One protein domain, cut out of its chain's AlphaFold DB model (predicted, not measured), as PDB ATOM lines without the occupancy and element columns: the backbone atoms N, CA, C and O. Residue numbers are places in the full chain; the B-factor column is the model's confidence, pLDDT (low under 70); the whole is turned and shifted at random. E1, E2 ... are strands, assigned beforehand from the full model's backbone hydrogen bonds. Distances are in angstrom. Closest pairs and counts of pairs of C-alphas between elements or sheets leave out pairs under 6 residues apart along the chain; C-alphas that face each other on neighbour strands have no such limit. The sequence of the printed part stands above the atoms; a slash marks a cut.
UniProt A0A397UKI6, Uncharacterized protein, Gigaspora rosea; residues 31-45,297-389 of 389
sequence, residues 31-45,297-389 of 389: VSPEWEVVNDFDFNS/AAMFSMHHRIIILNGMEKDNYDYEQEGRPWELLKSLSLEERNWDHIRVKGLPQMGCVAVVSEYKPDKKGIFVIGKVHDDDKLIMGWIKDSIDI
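What this domain is: This is residues 31 to 45 and 297 to 389 of the 389 residues of an uncharacterized protein of Gigaspora rosea (UniProt A0A397UKI6). Two strongly twisted four-stranded sheets, E1 E8 E7 E6 and E2 E3 E4 E5, lie face to face as a sandwich with their strands crossed at 51 degrees. Edge strand E6 comes near E2 and edge strand E1 near E5, giving the sandwich the look of a flattened, nearly closed barrel, while residues 314 to 323 of a long loop stick out. The printed part has 108 residues with no named helix and eight named strands, E1 to E8 in chain order; it is all strand, and both sheets are antiparallel throughout. The whole is compact, with a radius of gyration of the C-alphas of 14.3 A and spans of 44 by 41 by 23 A.

How they stand to each other: In one sheet, E7 (residues 363 to 372) and E8 (378 to 385) are inner strands; E6 (350 to 360) and E1 (33 to 37) are its edge strands. E6, E7 and E8 form a meander, each strand the antiparallel neighbour of the one before. N 367 and O 355 of the hairpin E6 and E7 are 2.8 A apart, within hydrogen-bond range, as are N 381 and O 368 of the hairpin E7 and E8, at 3.0 A, and N 36 and O 382 of E1 and E8, at 2.8 A. E6 bends by 69 degrees at residue 356. The second sheet is also a meander, E2 (298 to 302), E3 (305 to 309), E4 (327 to 333) and E5 (338 to 344). Its pairs within hydrogen-bond range include N 300 and O 307 at 3.1 A, N 308 and O 330 at 2.8 A, and N 331 and O 340 at 2.8 A. The parts of the two sheets that face each other are 9.5 A apart, centre to centre. The closest C-alphas of E2 and E6 are those of Ala 298 and Val 353, 4.6 A; those of E1 and E5 are Pro 33 and Val 344, 5.2 A. E4 and E7 are apart.

Where its parts are: E1 begins at C-alpha 33, (142.500, 133.090, 120.634). E7 measures 26.7 A from first to last C-alpha, E6 25.2 A, E8 23.0 A, E4 19.4 A and E5 19.1 A. E8 ends at C-alpha 385, (146.236, 131.123, 121.469).

The domain as a whole: The C-alphas of Asn 44 and Glu 336 are farthest apart, 45.6 A. Residues 46 to 296 are not printed, and C-alphas 45 and 297 are 22.4 A apart across the cut. The link from E3 to E4 is long, with 17 residues. Mean pLDDT of the printed part is 76.9; residues 39 to 45, 312 to 327, 373 to 376 and 388 to 389 are under 70.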
ATOM      1  N   VAL A  31     144.000 133.223 126.070       82.00
ATOM      2  CA  VAL A  31     144.468 134.583 126.327       82.00
ATOM      3  C   VAL A  31     144.238 135.496 125.134       82.00
ATOM      4  O   VAL A  31     143.808 136.635 125.303       82.00
ATOM      5  N   SER A  32     144.539 135.007 123.938       85.44
ATOM      6  CA  SER A  32     144.389 135.720 122.677       85.44
ATOM      7  C   SER A  32     144.086 134.696 121.580       85.44
ATOM      8  O   SER A  32     144.981 134.357 120.798       85.44
ATOM      9  N   PRO A  33     142.852 134.162 121.547       89.31
ATOM     10  CA  PRO A  33     142.500 133.090 120.634       89.31
ATOM     11  C   PRO A  33     142.404 133.592 119.191       89.31
ATOM     12  O   PRO A  33     141.757 134.600 118.896       89.31
ATOM     13  N   GLU A  34     143.014 132.844 118.279       90.75
ATOM     14  CA  GLU A  34     142.984 133.072 116.838       90.75
ATOM     15  C   GLU A  34     142.508 131.810 116.116       90.75
ATOM     16  O   GLU A  34     142.779 130.682 116.537       90.75
ATOM     17  N   TRP A  35     141.777 132.026 115.028       91.31
ATOM     18  CA  TRP A  35     141.342 130.993 114.106       91.31
ATOM     19  C   TRP A  35     142.468 130.642 113.134       91.31
ATOM     20  O   TRP A  35     142.980 131.500 112.416       91.31
ATOM     21  N   GLU A  36     142.816 129.363 113.079       91.62
ATOM     22  CA  GLU A  36     143.710 128.792 112.081       91.62
ATOM     23  C   GLU A  36     142.973 127.725 111.277       91.62
ATOM     24  O   GLU A  36     142.571 126.689 111.810       91.62
ATOM     25  N   VAL A  37     142.837 127.966 109.976       89.38
ATOM     26  CA  VAL A  37     142.249 127.008 109.039       89.38
ATOM     27  C   VAL A  37     143.139 125.771 108.941       89.38
ATOM     28  O   VAL A  37     144.354 125.865 108.769       89.38
ATOM     29  N   VAL A  38     142.523 124.593 109.004       87.94
ATOM     30  CA  VAL A  38     143.165 123.333 108.632       87.94
ATOM     31  C   VAL A  38     142.769 123.052 107.187       87.94
ATOM     32  O   VAL A  38     141.588 122.861 106.919       87.94
ATOM     33  N   ASN A  39     143.760 123.118 106.285       68.50
ATOM     34  CA  ASN A  39     143.628 123.133 104.818       68.50
ATOM     35  C   ASN A  39     142.423 122.372 104.237       68.50
ATOM     36  O   ASN A  39     142.128 121.242 104.628       68.50
ATOM     37  N   ASP A  40     141.830 122.998 103.215       55.47
ATOM     38  CA  ASP A  40     140.720 122.518 102.393       55.47
ATOM     39  C   ASP A  40     140.977 121.110 101.846       55.47
ATOM     40  O   ASP A  40     141.719 120.915 100.881       55.47
ATOM     41  N   PHE A  41     140.336 120.104 102.435       57.47
ATOM     42  CA  PHE A  41     140.078 118.877 101.696       57.47
ATOM     43  C   PHE A  41     138.893 119.175 100.775       57.47
ATOM     44  O   PHE A  41     137.804 119.476 101.263       57.47
ATOM     45  N   ASP A  42     139.120 119.145  99.462       50.59
ATOM     46  CA  ASP A  42     138.127 119.493  98.443       50.59
ATOM     47  C   ASP A  42     137.015 118.426  98.394       50.59
ATOM     48  O   ASP A  42     137.065 117.444  97.651       50.59
ATOM     49  N   PHE A  43     136.032 118.551  99.287       57.75
ATOM     50  CA  PHE A  43     134.851 117.698  99.311       57.75
ATOM     51  C   PHE A  43     133.791 118.272  98.380       57.75
ATOM     52  O   PHE A  43     132.940 119.058  98.781       57.75
ATOM     53  N   ASN A  44     133.765 117.771  97.151       47.31
ATOM     54  CA  ASN A  44     132.737 118.093  96.161       47.31
ATOM     55  C   ASN A  44     131.371 117.410  96.445       47.31
ATOM     56  O   ASN A  44     130.589 117.154  95.531       47.31
ATOM     57  N   SER A  45     131.063 117.043  97.700       51.59
ATOM     58  CA  SER A  45     129.828 116.322  98.045       51.59
ATOM     59  C   SER A  45     128.971 117.078  99.065       51.59
ATOM     60  O   SER A  45     129.209 117.002 100.273       51.59
ATOM     61  N   ALA A 297     124.442 126.734 116.492       87.00
ATOM     62  CA  ALA A 297     125.608 127.007 117.329       87.00
ATOM     63  C   ALA A 297     126.253 125.709 117.845       87.00
ATOM     64  O   ALA A 297     125.557 124.735 118.150       87.00
ATOM     65  N   ALA A 298     127.566 125.699 118.047       90.56
ATOM     66  CA  ALA A 298     128.194 124.651 118.841       90.56
ATOM     67  C   ALA A 298     127.967 124.931 120.331       90.56
ATOM     68  O   ALA A 298     128.111 126.069 120.782       90.56
ATOM     69  N   MET A 299     127.644 123.888 121.098       92.38
ATOM     70  CA  MET A 299     127.611 123.953 122.556       92.38
ATOM     71  C   MET A 299     128.391 122.783 123.148       92.38
ATOM     72  O   MET A 299     128.147 121.631 122.799       92.38
ATOM     73  N   PHE A 300     129.352 123.085 124.015       92.62
ATOM     74  CA  PHE A 300     130.239 122.101 124.636       92.62
ATOM     75  C   PHE A 300     130.736 122.616 125.987       92.62
ATOM     76  O   PHE A 300     130.563 123.791 126.311       92.62
ATOM     77  N   SER A 301     131.349 121.750 126.788       90.75
ATOM     78  CA  SER A 301     131.918 122.126 128.081       90.75
ATOM     79  C   SER A 301     133.437 122.286 128.016       90.75
ATOM     80  O   SER A 301     134.136 121.591 127.277       90.75
ATOM     81  N   MET A 302     133.966 123.230 128.793       88.06
ATOM     82  CA  MET A 302     135.405 123.453 128.941       88.06
ATOM     83  C   MET A 302     135.680 124.086 130.307       88.06
ATOM     84  O   MET A 302     135.049 125.080 130.642       88.06
ATOM     85  N   HIS A 303     136.603 123.531 131.101       83.50
ATOM     86  CA  HIS A 303     136.935 124.036 132.450       83.50
ATOM     87  C   HIS A 303     135.701 124.251 133.360       83.50
ATOM     88  O   HIS A 303     135.603 125.273 134.029       83.50
ATOM     89  N   HIS A 304     134.741 123.310 133.358       86.31
ATOM     90  CA  HIS A 304     133.467 123.403 134.105       86.31
ATOM     91  C   HIS A 304     132.605 124.634 133.731       86.31
ATOM     92  O   HIS A 304     131.802 125.146 134.511       86.31
ATOM     93  N   ARG A 305     132.763 125.112 132.493       89.25
ATOM     94  CA  ARG A 305     131.971 126.185 131.889       89.25
ATOM     95  C   ARG A 305     131.215 125.654 130.685       89.25
ATOM     96  O   ARG A 305     131.707 124.761 129.992       89.25
ATOM     97  N   ILE A 306     130.055 126.237 130.409       91.44
ATOM     98  CA  ILE A 306     129.312 125.983 129.170       91.44
ATOM     99  C   ILE A 306     129.772 126.990 128.126       91.44
ATOM    100  O   ILE A 306     129.732 128.197 128.357       91.44
ATOM    101  N   ILE A 307     130.232 126.489 126.986       90.94
ATOM    102  CA  ILE A 307     130.692 127.297 125.864       90.94
ATOM    103  C   ILE A 307     129.640 127.258 124.767       90.94
ATOM    104  O   ILE A 307     129.223 126.181 124.348       90.94
ATOM    105  N   ILE A 308     129.253 128.434 124.284       88.81
ATOM    106  CA  ILE A 308     128.460 128.616 123.071       88.81
ATOM    107  C   ILE A 308     129.354 129.305 122.050       88.81
ATOM    108  O   ILE A 308     129.932 130.362 122.320       88.81
ATOM    109  N   LEU A 309     129.467 128.704 120.873       88.25
ATOM    110  CA  LEU A 309     130.321 129.189 119.801       88.25
ATOM    111  C   LEU A 309     129.532 129.257 118.497       88.25
ATOM    112  O   LEU A 309     128.912 128.267 118.104       88.25
ATOM    113  N   ASN A 310     129.644 130.392 117.800       84.81
ATOM    114  CA  ASN A 310     129.090 130.570 116.456       84.81
ATOM    115  C   ASN A 310     127.567 130.306 116.409       84.81
ATOM    116  O   ASN A 310     126.895 130.473 117.430       84.81
ATOM    117  N   GLY A 311     127.009 129.972 115.245       77.31
ATOM    118  CA  GLY A 311     125.579 129.768 115.003       77.31
ATOM    119  C   GLY A 311     124.983 130.827 114.078       77.31
ATOM    120  O   GLY A 311     125.474 131.949 114.009       77.31
ATOM    121  N   MET A 312     123.907 130.465 113.380       68.38
ATOM    122  CA  MET A 312     123.163 131.377 112.518       68.38
ATOM    123  C   MET A 312     122.285 132.286 113.384       68.38
ATOM    124  O   MET A 312     121.350 131.823 114.049       68.38
ATOM    125  N   GLU A 313     122.602 133.575 113.399       66.25
ATOM    126  CA  GLU A 313     121.822 134.615 114.072       66.25
ATOM    127  C   GLU A 313     120.788 135.185 113.082       66.25
ATOM    128  O   GLU A 313     121.103 135.403 111.913       66.25
ATOM    129  N   LYS A 314     119.525 135.374 113.504       49.00
ATOM    130  CA  LYS A 314     118.481 136.006 112.655       49.00
ATOM    131  C   LYS A 314     118.315 137.504 112.903       49.00
ATOM    132  O   LYS A 314     117.577 138.138 112.157       49.00
ATOM    133  N   ASP A 315     118.948 138.054 113.936       42.38
ATOM    134  CA  ASP A 315     118.714 139.431 114.365       42.38
ATOM    135  C   ASP A 315     119.965 140.293 114.173       42.38
ATOM    136  O   ASP A 315     121.004 140.045 114.778       42.38
ATOM    137  N   ASN A 316     119.827 141.349 113.367       41.16
ATOM    138  CA  ASN A 316     120.764 142.471 113.311       41.16
ATOM    139  C   ASN A 316     120.808 143.161 114.687       41.16
ATOM    140  O   ASN A 316     119.936 143.975 114.993       41.16
ATOM    141  N   TYR A 317     121.812 142.870 115.514       41.38
ATOM    142  CA  TYR A 317     122.122 143.711 116.672       41.38
ATOM    143  C   TYR A 317     123.014 144.887 116.251       41.38
ATOM    144  O   TYR A 317     123.985 144.719 115.517       41.38
ATOM    145  N   ASP A 318     122.739 146.079 116.788       38.34
ATOM    146  CA  ASP A 318     123.492 147.316 116.513       38.34
ATOM    147  C   ASP A 318     124.999 147.229 116.848       38.34
ATOM    148  O   ASP A 318     125.791 148.027 116.356       38.34
ATOM    149  N   TYR A 319     125.429 146.240 117.640       42.50
ATOM    150  CA  TYR A 319     126.842 146.023 117.984       42.50
ATOM    151  C   TYR A 319     127.650 145.317 116.882       42.50
ATOM    152  O   TYR A 319     128.880 145.360 116.914       42.50
ATOM    153  N   GLU A 320     126.987 144.692 115.904       44.16
ATOM    154  CA  GLU A 320     127.635 144.070 114.738       44.16
ATOM    155  C   GLU A 320     127.779 145.046 113.558       44.16
ATOM    156  O   GLU A 320     128.544 144.798 112.626       44.16
ATOM    157  N   GLN A 321     127.155 146.229 113.642       40.91
ATOM    158  CA  GLN A 321     127.332 147.305 112.660       40.91
ATOM    159  C   GLN A 321     128.722 147.967 112.708       40.91
ATOM    160  O   GLN A 321     129.040 148.783 111.845       40.91
ATOM    161  N   GLU A 322     129.594 147.607 113.660       43.03
ATOM    162  CA  GLU A 322     130.977 148.108 113.694       43.03
ATOM    163  C   GLU A 322     131.883 147.536 112.583       43.03
ATOM    164  O   GLU A 322     133.051 147.923 112.502       43.03
ATOM    165  N   GLY A 323     131.395 146.637 111.716       39.47
ATOM    166  CA  GLY A 323     132.169 146.145 110.570       39.47
ATOM    167  C   GLY A 323     133.454 145.414 110.979       39.47
ATOM    168  O   GLY A 323     134.494 145.568 110.335       39.47
ATOM    169  N   ARG A 324     133.422 144.656 112.086       44.12
ATOM    170  CA  ARG A 324     134.591 143.930 112.608       44.12
ATOM    171  C   ARG A 324     134.405 142.411 112.481       44.12
ATOM    172  O   ARG A 324     133.408 141.899 112.969       44.12
ATOM    173  N   PRO A 325     135.378 141.675 111.912       50.12
ATOM    174  CA  PRO A 325     135.250 140.259 111.539       50.12
ATOM    175  C   PRO A 325     135.457 139.280 112.718       50.12
ATOM    176  O   PRO A 325     136.105 138.247 112.550       50.12
ATOM    177  N   TRP A 326     135.024 139.622 113.936       52.91
ATOM    178  CA  TRP A 326     135.274 138.800 115.130       52.91
ATOM    179  C   TRP A 326     133.995 138.124 115.625       52.91
ATOM    180  O   TRP A 326     133.109 138.800 116.139       52.91
ATOM    181  N   GLU A 327     133.952 136.796 115.577       66.81
ATOM    182  CA  GLU A 327     132.917 136.011 116.255       66.81
ATOM    183  C   GLU A 327     133.202 135.892 117.764       66.81
ATOM    184  O   GLU A 327     134.352 135.753 118.208       66.81
ATOM    185  N   LEU A 328     132.136 135.960 118.569       73.69
ATOM    186  CA  LEU A 328     132.204 135.847 120.027       73.69
ATOM    187  C   LEU A 328     132.024 134.395 120.471       73.69
ATOM    188  O   LEU A 328     130.984 133.777 120.244       73.69
ATOM    189  N   LEU A 329     133.014 133.885 121.199       82.88
ATOM    190  CA  LEU A 329     132.872 132.703 122.037       82.88
ATOM    191  C   LEU A 329     132.268 133.147 123.373       82.88
ATOM    192  O   LEU A 329     132.857 133.963 124.087       82.88
ATOM    193  N   LYS A 330     131.087 132.624 123.710       85.44
ATOM    194  CA  LYS A 330     130.389 132.931 124.966       85.44
ATOM    195  C   LYS A 330     130.631 131.809 125.961       85.44
ATOM    196  O   LYS A 330     130.430 130.643 125.635       85.44
ATOM    197  N   SER A 331     131.073 132.153 127.163       86.75
ATOM    198  CA  SER A 331     131.416 131.199 128.212       86.75
ATOM    199  C   SER A 331     130.629 131.496 129.479       86.75
ATOM    200  O   SER A 331     130.776 132.572 130.046       86.75
ATOM    201  N   LEU A 332     129.819 130.541 129.929       85.88
ATOM    202  CA  LEU A 332     129.081 130.620 131.185       85.88
ATOM    203  C   LEU A 332     129.831 129.885 132.290       85.88
ATOM    204  O   LEU A 332     129.977 128.660 132.230       85.88
ATOM    205  N   SER A 333     130.241 130.618 133.322       84.44
ATOM    206  CA  SER A 333     130.654 130.030 134.595       84.44
ATOM    207  C   SER A 333     129.444 129.510 135.347       84.44
ATOM    208  O   SER A 333     128.535 130.272 135.669       84.44
ATOM    209  N   LEU A 334     129.430 128.215 135.654       82.62
ATOM    210  CA  LEU A 334     128.343 127.618 136.430       82.62
ATOM    211  C   LEU A 334     128.435 127.969 137.921       82.62
ATOM    212  O   LEU A 334     127.406 128.108 138.581       82.62
ATOM    213  N   GLU A 335     129.653 128.151 138.432       81.31
ATOM    214  CA  GLU A 335     129.921 128.512 139.827       81.31
ATOM    215  C   GLU A 335     129.664 130.000 140.078       81.31
ATOM    216  O   GLU A 335     128.876 130.365 140.949       81.31
ATOM    217  N   GLU A 336     130.279 130.865 139.266       79.25
ATOM    218  CA  GLU A 336     130.147 132.321 139.406       79.25
ATOM    219  C   GLU A 336     128.837 132.848 138.797       79.25
ATOM    220  O   GLU A 336     128.471 133.995 139.035       79.25
ATOM    221  N   ARG A 337     128.130 132.017 138.014       79.25
ATOM    222  CA  ARG A 337     126.909 132.375 137.273       79.25
ATOM    223  C   ARG A 337     127.113 133.620 136.413       79.25
ATOM    224  O   ARG A 337     126.244 134.485 136.344       79.25
ATOM    225  N   ASN A 338     128.261 133.717 135.756       77.44
ATOM    226  CA  ASN A 338     128.617 134.866 134.938       77.44
ATOM    227  C   ASN A 338     128.927 134.487 133.497       77.44
ATOM    228  O   ASN A 338     129.318 133.358 133.195       77.44
ATOM    229  N   TRP A 339     128.708 135.452 132.609       78.75
ATOM    230  CA  TRP A 339     129.031 135.321 131.195       78.75
ATOM    231  C   TRP A 339     130.322 136.053 130.874       78.75
ATOM    232  O   TRP A 339     130.454 137.248 131.130       78.75
ATOM    233  N   ASP A 340     131.222 135.351 130.202       79.19
ATOM    234  CA  ASP A 340     132.403 135.930 129.588       79.19
ATOM    235  C   ASP A 340     132.290 135.865 128.069       79.19
ATOM    236  O   ASP A 340     131.854 134.868 127.486       79.19
ATOM    237  N   HIS A 341     132.704 136.950 127.420       79.88
ATOM    238  CA  HIS A 341     132.700 137.086 125.971       79.88
ATOM    239  C   HIS A 341     134.130 137.186 125.469       79.88
ATOM    240  O   HIS A 341     134.832 138.170 125.712       79.88
ATOM    241  N   ILE A 342     134.555 136.154 124.753       81.56
ATOM    242  CA  ILE A 342     135.916 136.009 124.265       81.56
ATOM    243  C   ILE A 342     135.890 136.227 122.757       81.56
ATOM    244  O   ILE A 342     135.194 135.534 122.020       81.56
ATOM    245  N   ARG A 343     136.646 137.224 122.293       82.56
ATOM    246  CA  ARG A 343     136.776 137.523 120.864       82.56
ATOM    247  C   ARG A 343     137.768 136.561 120.240       82.56
ATOM    248  O   ARG A 343     138.908 136.509 120.694       82.56
ATOM    249  N   VAL A 344     137.351 135.857 119.192       87.06
ATOM    250  CA  VAL A 344     138.235 134.972 118.433       87.06
ATOM    251  C   VAL A 344     138.644 135.655 117.141       87.06
ATOM    252  O   VAL A 344     137.807 136.019 116.313       87.06
ATOM    253  N   LYS A 345     139.952 135.839 116.956       86.81
ATOM    254  CA  LYS A 345     140.451 136.572 115.801       86.81
ATOM    255  C   LYS A 345     140.399 135.738 114.519       86.81
ATOM    256  O   LYS A 345     141.021 134.687 114.448       86.81
ATOM    257  N   GLY A 346     139.684 136.234 113.506       86.06
ATOM    258  CA  GLY A 346     139.598 135.649 112.164       86.06
ATOM    259  C   GLY A 346     138.614 134.487 112.033       86.06
ATOM    260  O   GLY A 346     138.612 133.836 110.994       86.06
ATOM    261  N   LEU A 347     137.811 134.209 113.065       86.00
ATOM    262  CA  LEU A 347     136.792 133.161 113.033       86.00
ATOM    263  C   LEU A 347     135.600 133.631 112.181       86.00
ATOM    264  O   LEU A 347     135.004 134.649 112.531       86.00
ATOM    265  N   PRO A 348     135.242 132.924 111.093       83.06
ATOM    266  CA  PRO A 348     134.087 133.294 110.289       83.06
ATOM    267  C   PRO A 348     132.771 132.877 110.949       83.06
ATOM    268  O   PRO A 348     132.728 131.920 111.734       83.06
ATOM    269  N   GLN A 349     131.696 133.567 110.566       80.31
ATOM    270  CA  GLN A 349     130.333 133.220 110.949       80.31
ATOM    271  C   GLN A 349     129.910 131.922 110.254       80.31
ATOM    272  O   GLN A 349     129.988 131.788 109.028       80.31
ATOM    273  N   MET A 350     129.475 130.941 111.039       83.00
ATOM    274  CA  MET A 350     129.079 129.629 110.527       83.00
ATOM    275  C   MET A 350     128.151 128.901 111.497       83.00
ATOM    276  O   MET A 350     128.227 129.096 112.712       83.00
ATOM    277  N   GLY A 351     127.343 127.977 110.979       85.25
ATOM    278  CA  GLY A 351     126.824 126.882 111.800       85.25
ATOM    279  C   GLY A 351     127.948 125.879 112.063       85.25
ATOM    280  O   GLY A 351     128.720 125.581 111.150       85.25
ATOM    281  N   CYS A 352     128.097 125.374 113.289       88.06
ATOM    282  CA  CYS A 352     129.237 124.515 113.612       88.06
ATOM    283  C   CYS A 352     128.978 123.460 114.690       88.06
ATOM    284  O   CYS A 352     127.998 123.480 115.437       88.06
ATOM    285  N   VAL A 353     129.924 122.528 114.752       91.50
ATOM    286  CA  VAL A 353     130.219 121.679 115.904       91.50
ATOM    287  C   VAL A 353     131.656 121.931 116.332       91.50
ATOM    288  O   VAL A 353     132.517 122.263 115.514       91.50
ATOM    289  N   ALA A 354     131.921 121.786 117.624       92.44
ATOM    290  CA  ALA A 354     133.235 122.054 118.178       92.44
ATOM    291  C   ALA A 354     133.563 121.101 119.324       92.44
ATOM    292  O   ALA A 354     132.666 120.596 120.000       92.44
ATOM    293  N   VAL A 355     134.856 120.871 119.536       92.50
ATOM    294  CA  VAL A 355     135.374 120.066 120.644       92.50
ATOM    295  C   VAL A 355     136.670 120.660 121.167       92.50
ATOM    296  O   VAL A 355     137.475 121.200 120.406       92.50
ATOM    297  N   VAL A 356     136.905 120.521 122.467       90.31
ATOM    298  CA  VAL A 356     138.221 120.786 123.051       90.31
ATOM    299  C   VAL A 356     139.109 119.573 122.802       90.31
ATOM    300  O   VAL A 356     138.767 118.463 123.201       90.31
ATOM    301  N   SER A 357     140.253 119.770 122.155       88.50
ATOM    302  CA  SER A 357     141.195 118.688 121.863       88.50
ATOM    303  C   SER A 357     142.635 119.197 121.818       88.50
ATOM    304  O   SER A 357     142.897 120.400 121.743       88.50
ATOM    305  N   GLU A 358     143.587 118.275 121.911       84.12
ATOM    306  CA  GLU A 358     145.012 118.580 121.861       84.12
ATOM    307  C   GLU A 358     145.473 118.768 120.415       84.12
ATOM    308  O   GLU A 358     145.391 117.864 119.583       84.12
ATOM    309  N   TYR A 359     145.997 119.955 120.108       80.12
ATOM    310  CA  TYR A 359     146.550 120.247 118.783       80.12
ATOM    311  C   TYR A 359     148.076 120.082 118.731       80.12
ATOM    312  O   TYR A 359     148.638 119.921 117.642       80.12
ATOM    313  N   LYS A 360     148.734 120.098 119.897       77.62
ATOM    314  CA  LYS A 360     150.145 119.764 120.144       77.62
ATOM    315  C   LYS A 360     150.249 119.087 121.522       77.62
ATOM    316  O   LYS A 360     149.342 119.291 122.330       77.62
ATOM    317  N   PRO A 361     151.337 118.344 121.809       78.00
ATOM    318  CA  PRO A 361     151.586 117.828 123.154       78.00
ATOM    319  C   PRO A 361     151.429 118.940 124.196       78.00
ATOM    320  O   PRO A 361     151.981 120.028 124.015       78.00
ATOM    321  N   ASP A 362     150.606 118.683 125.212       75.31
ATOM    322  CA  ASP A 362     150.291 119.596 126.319       75.31
ATOM    323  C   ASP A 362     149.646 120.939 125.921       75.31
ATOM    324  O   ASP A 362     149.545 121.857 126.739       75.31
ATOM    325  N   LYS A 363     149.163 121.081 124.676       81.25
ATOM    326  CA  LYS A 363     148.430 122.274 124.225       81.25
ATOM    327  C   LYS A 363     147.053 121.910 123.695       81.25
ATOM    328  O   LYS A 363     146.906 121.279 122.645       81.25
ATOM    329  N   LYS A 364     146.038 122.386 124.413       85.00
ATOM    330  CA  LYS A 364     144.626 122.250 124.055       85.00
ATOM    331  C   LYS A 364     144.151 123.466 123.271       85.00
ATOM    332  O   LYS A 364     144.556 124.590 123.545       85.00
ATOM    333  N   GLY A 365     143.294 123.216 122.296       90.38
ATOM    334  CA  GLY A 365     142.577 124.223 121.529       90.38
ATOM    335  C   GLY A 365     141.150 123.749 121.289       90.38
ATOM    336  O   GLY A 365     140.781 122.640 121.681       90.38
ATOM    337  N   ILE A 366     140.347 124.579 120.634       93.06
ATOM    338  CA  ILE A 366     139.013 124.170 120.188       93.06
ATOM    339  C   ILE A 366     139.109 123.839 118.705       93.06
ATOM    340  O   ILE A 366     139.436 124.709 117.902       93.06
ATOM    341  N   PHE A 367     138.835 122.595 118.335       93.12
ATOM    342  CA  PHE A 367     138.667 122.235 116.935       93.12
ATOM    343  C   PHE A 367     137.224 122.500 116.525       93.12
ATOM    344  O   PHE A 367     136.300 122.101 117.234       93.12
ATOM    345  N   VAL A 368     137.032 123.161 115.390       92.31
ATOM    346  CA  VAL A 368     135.716 123.531 114.867       92.31
ATOM    347  C   VAL A 368     135.559 122.935 113.478       92.31
ATOM    348  O   VAL A 368     136.467 123.022 112.653       92.31
ATOM    349  N   ILE A 369     134.388 122.358 113.227       90.06
ATOM    350  CA  ILE A 369     133.919 121.960 111.900       90.06
ATOM    351  C   ILE A 369     132.604 122.695 111.677       90.06
ATOM    352  O   ILE A 369     131.697 122.599 112.506       90.06
ATOM    353  N   GLY A 370     132.482 123.431 110.582       87.62
ATOM    354  CA  GLY A 370     131.281 124.217 110.346       87.62
ATOM    355  C   GLY A 370     131.058 124.572 108.894       87.62
ATOM    356  O   GLY A 370     131.927 124.392 108.047       87.62
ATOM    357  N   LYS A 371     129.851 125.048 108.618       84.12
ATOM    358  CA  LYS A 371     129.390 125.447 107.295       84.12
ATOM    359  C   LYS A 371     129.225 126.962 107.256       84.12
ATOM    360  O   LYS A 371     128.416 127.507 108.010       84.12
ATOM    361  N   VAL A 372     129.999 127.616 106.393       78.38
ATOM    362  CA  VAL A 372     129.958 129.078 106.217       78.38
ATOM    363  C   VAL A 372     128.666 129.479 105.511       78.38
ATOM    364  O   VAL A 372     128.190 128.759 104.633       78.38
ATOM    365  N   HIS A 373     128.118 130.631 105.891       68.62
ATOM    366  CA  HIS A 373     126.855 131.151 105.367       68.62
ATOM    367  C   HIS A 373     126.838 131.384 103.849       68.62
ATOM    368  O   HIS A 373     125.852 131.042 103.205       68.62
ATOM    369  N   ASP A 374     127.912 131.942 103.285       61.94
ATOM    370  CA  ASP A 374     127.869 132.507 101.927       61.94
ATOM    371  C   ASP A 374     128.206 131.511 100.804       61.94
ATOM    372  O   ASP A 374     127.834 131.737  99.656       61.94
ATOM    373  N   ASP A 375     128.906 130.416 101.117       62.72
ATOM    374  CA  ASP A 375     129.513 129.521 100.108       62.72
ATOM    375  C   ASP A 375     129.079 128.054 100.264       62.72
ATOM    376  O   ASP A 375     129.555 127.164  99.567       62.72
ATOM    377  N   ASP A 376     128.207 127.759 101.236       66.38
ATOM    378  CA  ASP A 376     127.750 126.403 101.572       66.38
ATOM    379  C   ASP A 376     128.886 125.382 101.843       66.38
ATOM    380  O   ASP A 376     128.656 124.175 101.993       66.38
ATOM    381  N   LYS A 377     130.119 125.881 101.969       75.00
ATOM    382  CA  LYS A 377     131.356 125.126 102.100       75.00
ATOM    383  C   LYS A 377     131.586 124.730 103.548       75.00
ATOM    384  O   LYS A 377     131.468 125.541 104.474       75.00
ATOM    385  N   LEU A 378     131.951 123.465 103.734       80.75
ATOM    386  CA  LEU A 378     132.410 122.963 105.019       80.75
ATOM    387  C   LEU A 378     133.863 123.390 105.230       80.75
ATOM    388  O   LEU A 378     134.730 123.066 104.421       80.75
ATOM    389  N   ILE A 379     134.128 124.077 106.332       85.88
ATOM    390  CA  ILE A 379     135.466 124.474 106.760       85.88
ATOM    391  C   ILE A 379     135.795 123.834 108.103       85.88
ATOM    392  O   ILE A 379     134.914 123.509 108.904       85.88
ATOM    393  N   MET A 380     137.087 123.658 108.353       89.56
ATOM    394  CA  MET A 380     137.586 123.138 109.617       89.56
ATOM    395  C   MET A 380     138.840 123.881 110.053       89.56
ATOM    396  O   MET A 380     139.606 124.389 109.231       89.56
ATOM    397  N   GLY A 381     139.056 123.950 111.358       90.88
ATOM    398  CA  GLY A 381     140.170 124.708 111.897       90.88
ATOM    399  C   GLY A 381     140.259 124.665 113.408       90.88
ATOM    400  O   GLY A 381     139.400 124.117 114.101       90.88
ATOM    401  N   TRP A 382     141.340 125.244 113.906       92.69
ATOM    402  CA  TRP A 382     141.630 125.363 115.324       92.69
ATOM    403  C   TRP A 382     141.409 126.793 115.792       92.69
ATOM    404  O   TRP A 382     141.874 127.739 115.168       92.69
ATOM    405  N   ILE A 383     140.785 126.936 116.952       92.56
ATOM    406  CA  ILE A 383     140.903 128.118 117.794       92.56
ATOM    407  C   ILE A 383     141.998 127.824 118.815       92.56
ATOM    408  O   ILE A 383     141.879 126.894 119.621       92.56
ATOM    409  N   LYS A 384     143.081 128.596 118.758       90.50
ATOM    410  CA  LYS A 384     144.253 128.447 119.629       90.50
ATOM    411  C   LYS A 384     144.836 129.806 119.988       90.50
ATOM    412  O   LYS A 384     144.642 130.770 119.256       90.50
ATOM    413  N   ASP A 385     145.563 129.881 121.095       85.69
ATOM    414  CA  ASP A 385     146.236 131.123 121.469       85.69
ATOM    415  C   ASP A 385     147.372 131.467 120.502       85.69
ATOM    416  O   ASP A 385     148.192 130.613 120.153       85.69
ATOM    417  N   SER A 386     147.450 132.740 120.111       82.19
ATOM    418  CA  SER A 386     148.591 133.279 119.362       82.19
ATOM    419  C   SER A 386     149.805 133.585 120.236       82.19
ATOM    420  O   SER A 386     150.900 133.808 119.720       82.19
ATOM    421  N   ILE A 387     149.625 133.579 121.560       75.06
ATOM    422  CA  ILE A 387     150.676 133.834 122.541       75.06
ATOM    423  C   ILE A 387     150.931 132.550 123.326       75.06
ATOM    424  O   ILE A 387     150.063 132.066 124.051       75.06
ATOM    425  N   ASP A 388     152.153 132.034 123.227       67.12
ATOM    426  CA  ASP A 388     152.634 130.991 124.124       67.12
ATOM    427  C   ASP A 388     153.089 131.645 125.440       67.12
ATOM    428  O   ASP A 388     154.078 132.381 125.465       67.12
ATOM    429  N   ILE A 389     152.328 131.408 126.513       60.81
ATOM    430  CA  ILE A 389     152.645 131.817 127.897       60.81
ATOM    431  C   ILE A 389     153.055 130.611 128.713       60.81
ATOM    432  O   ILE A 389     152.287 129.609 128.662       60.81
TER     433      ILE A 389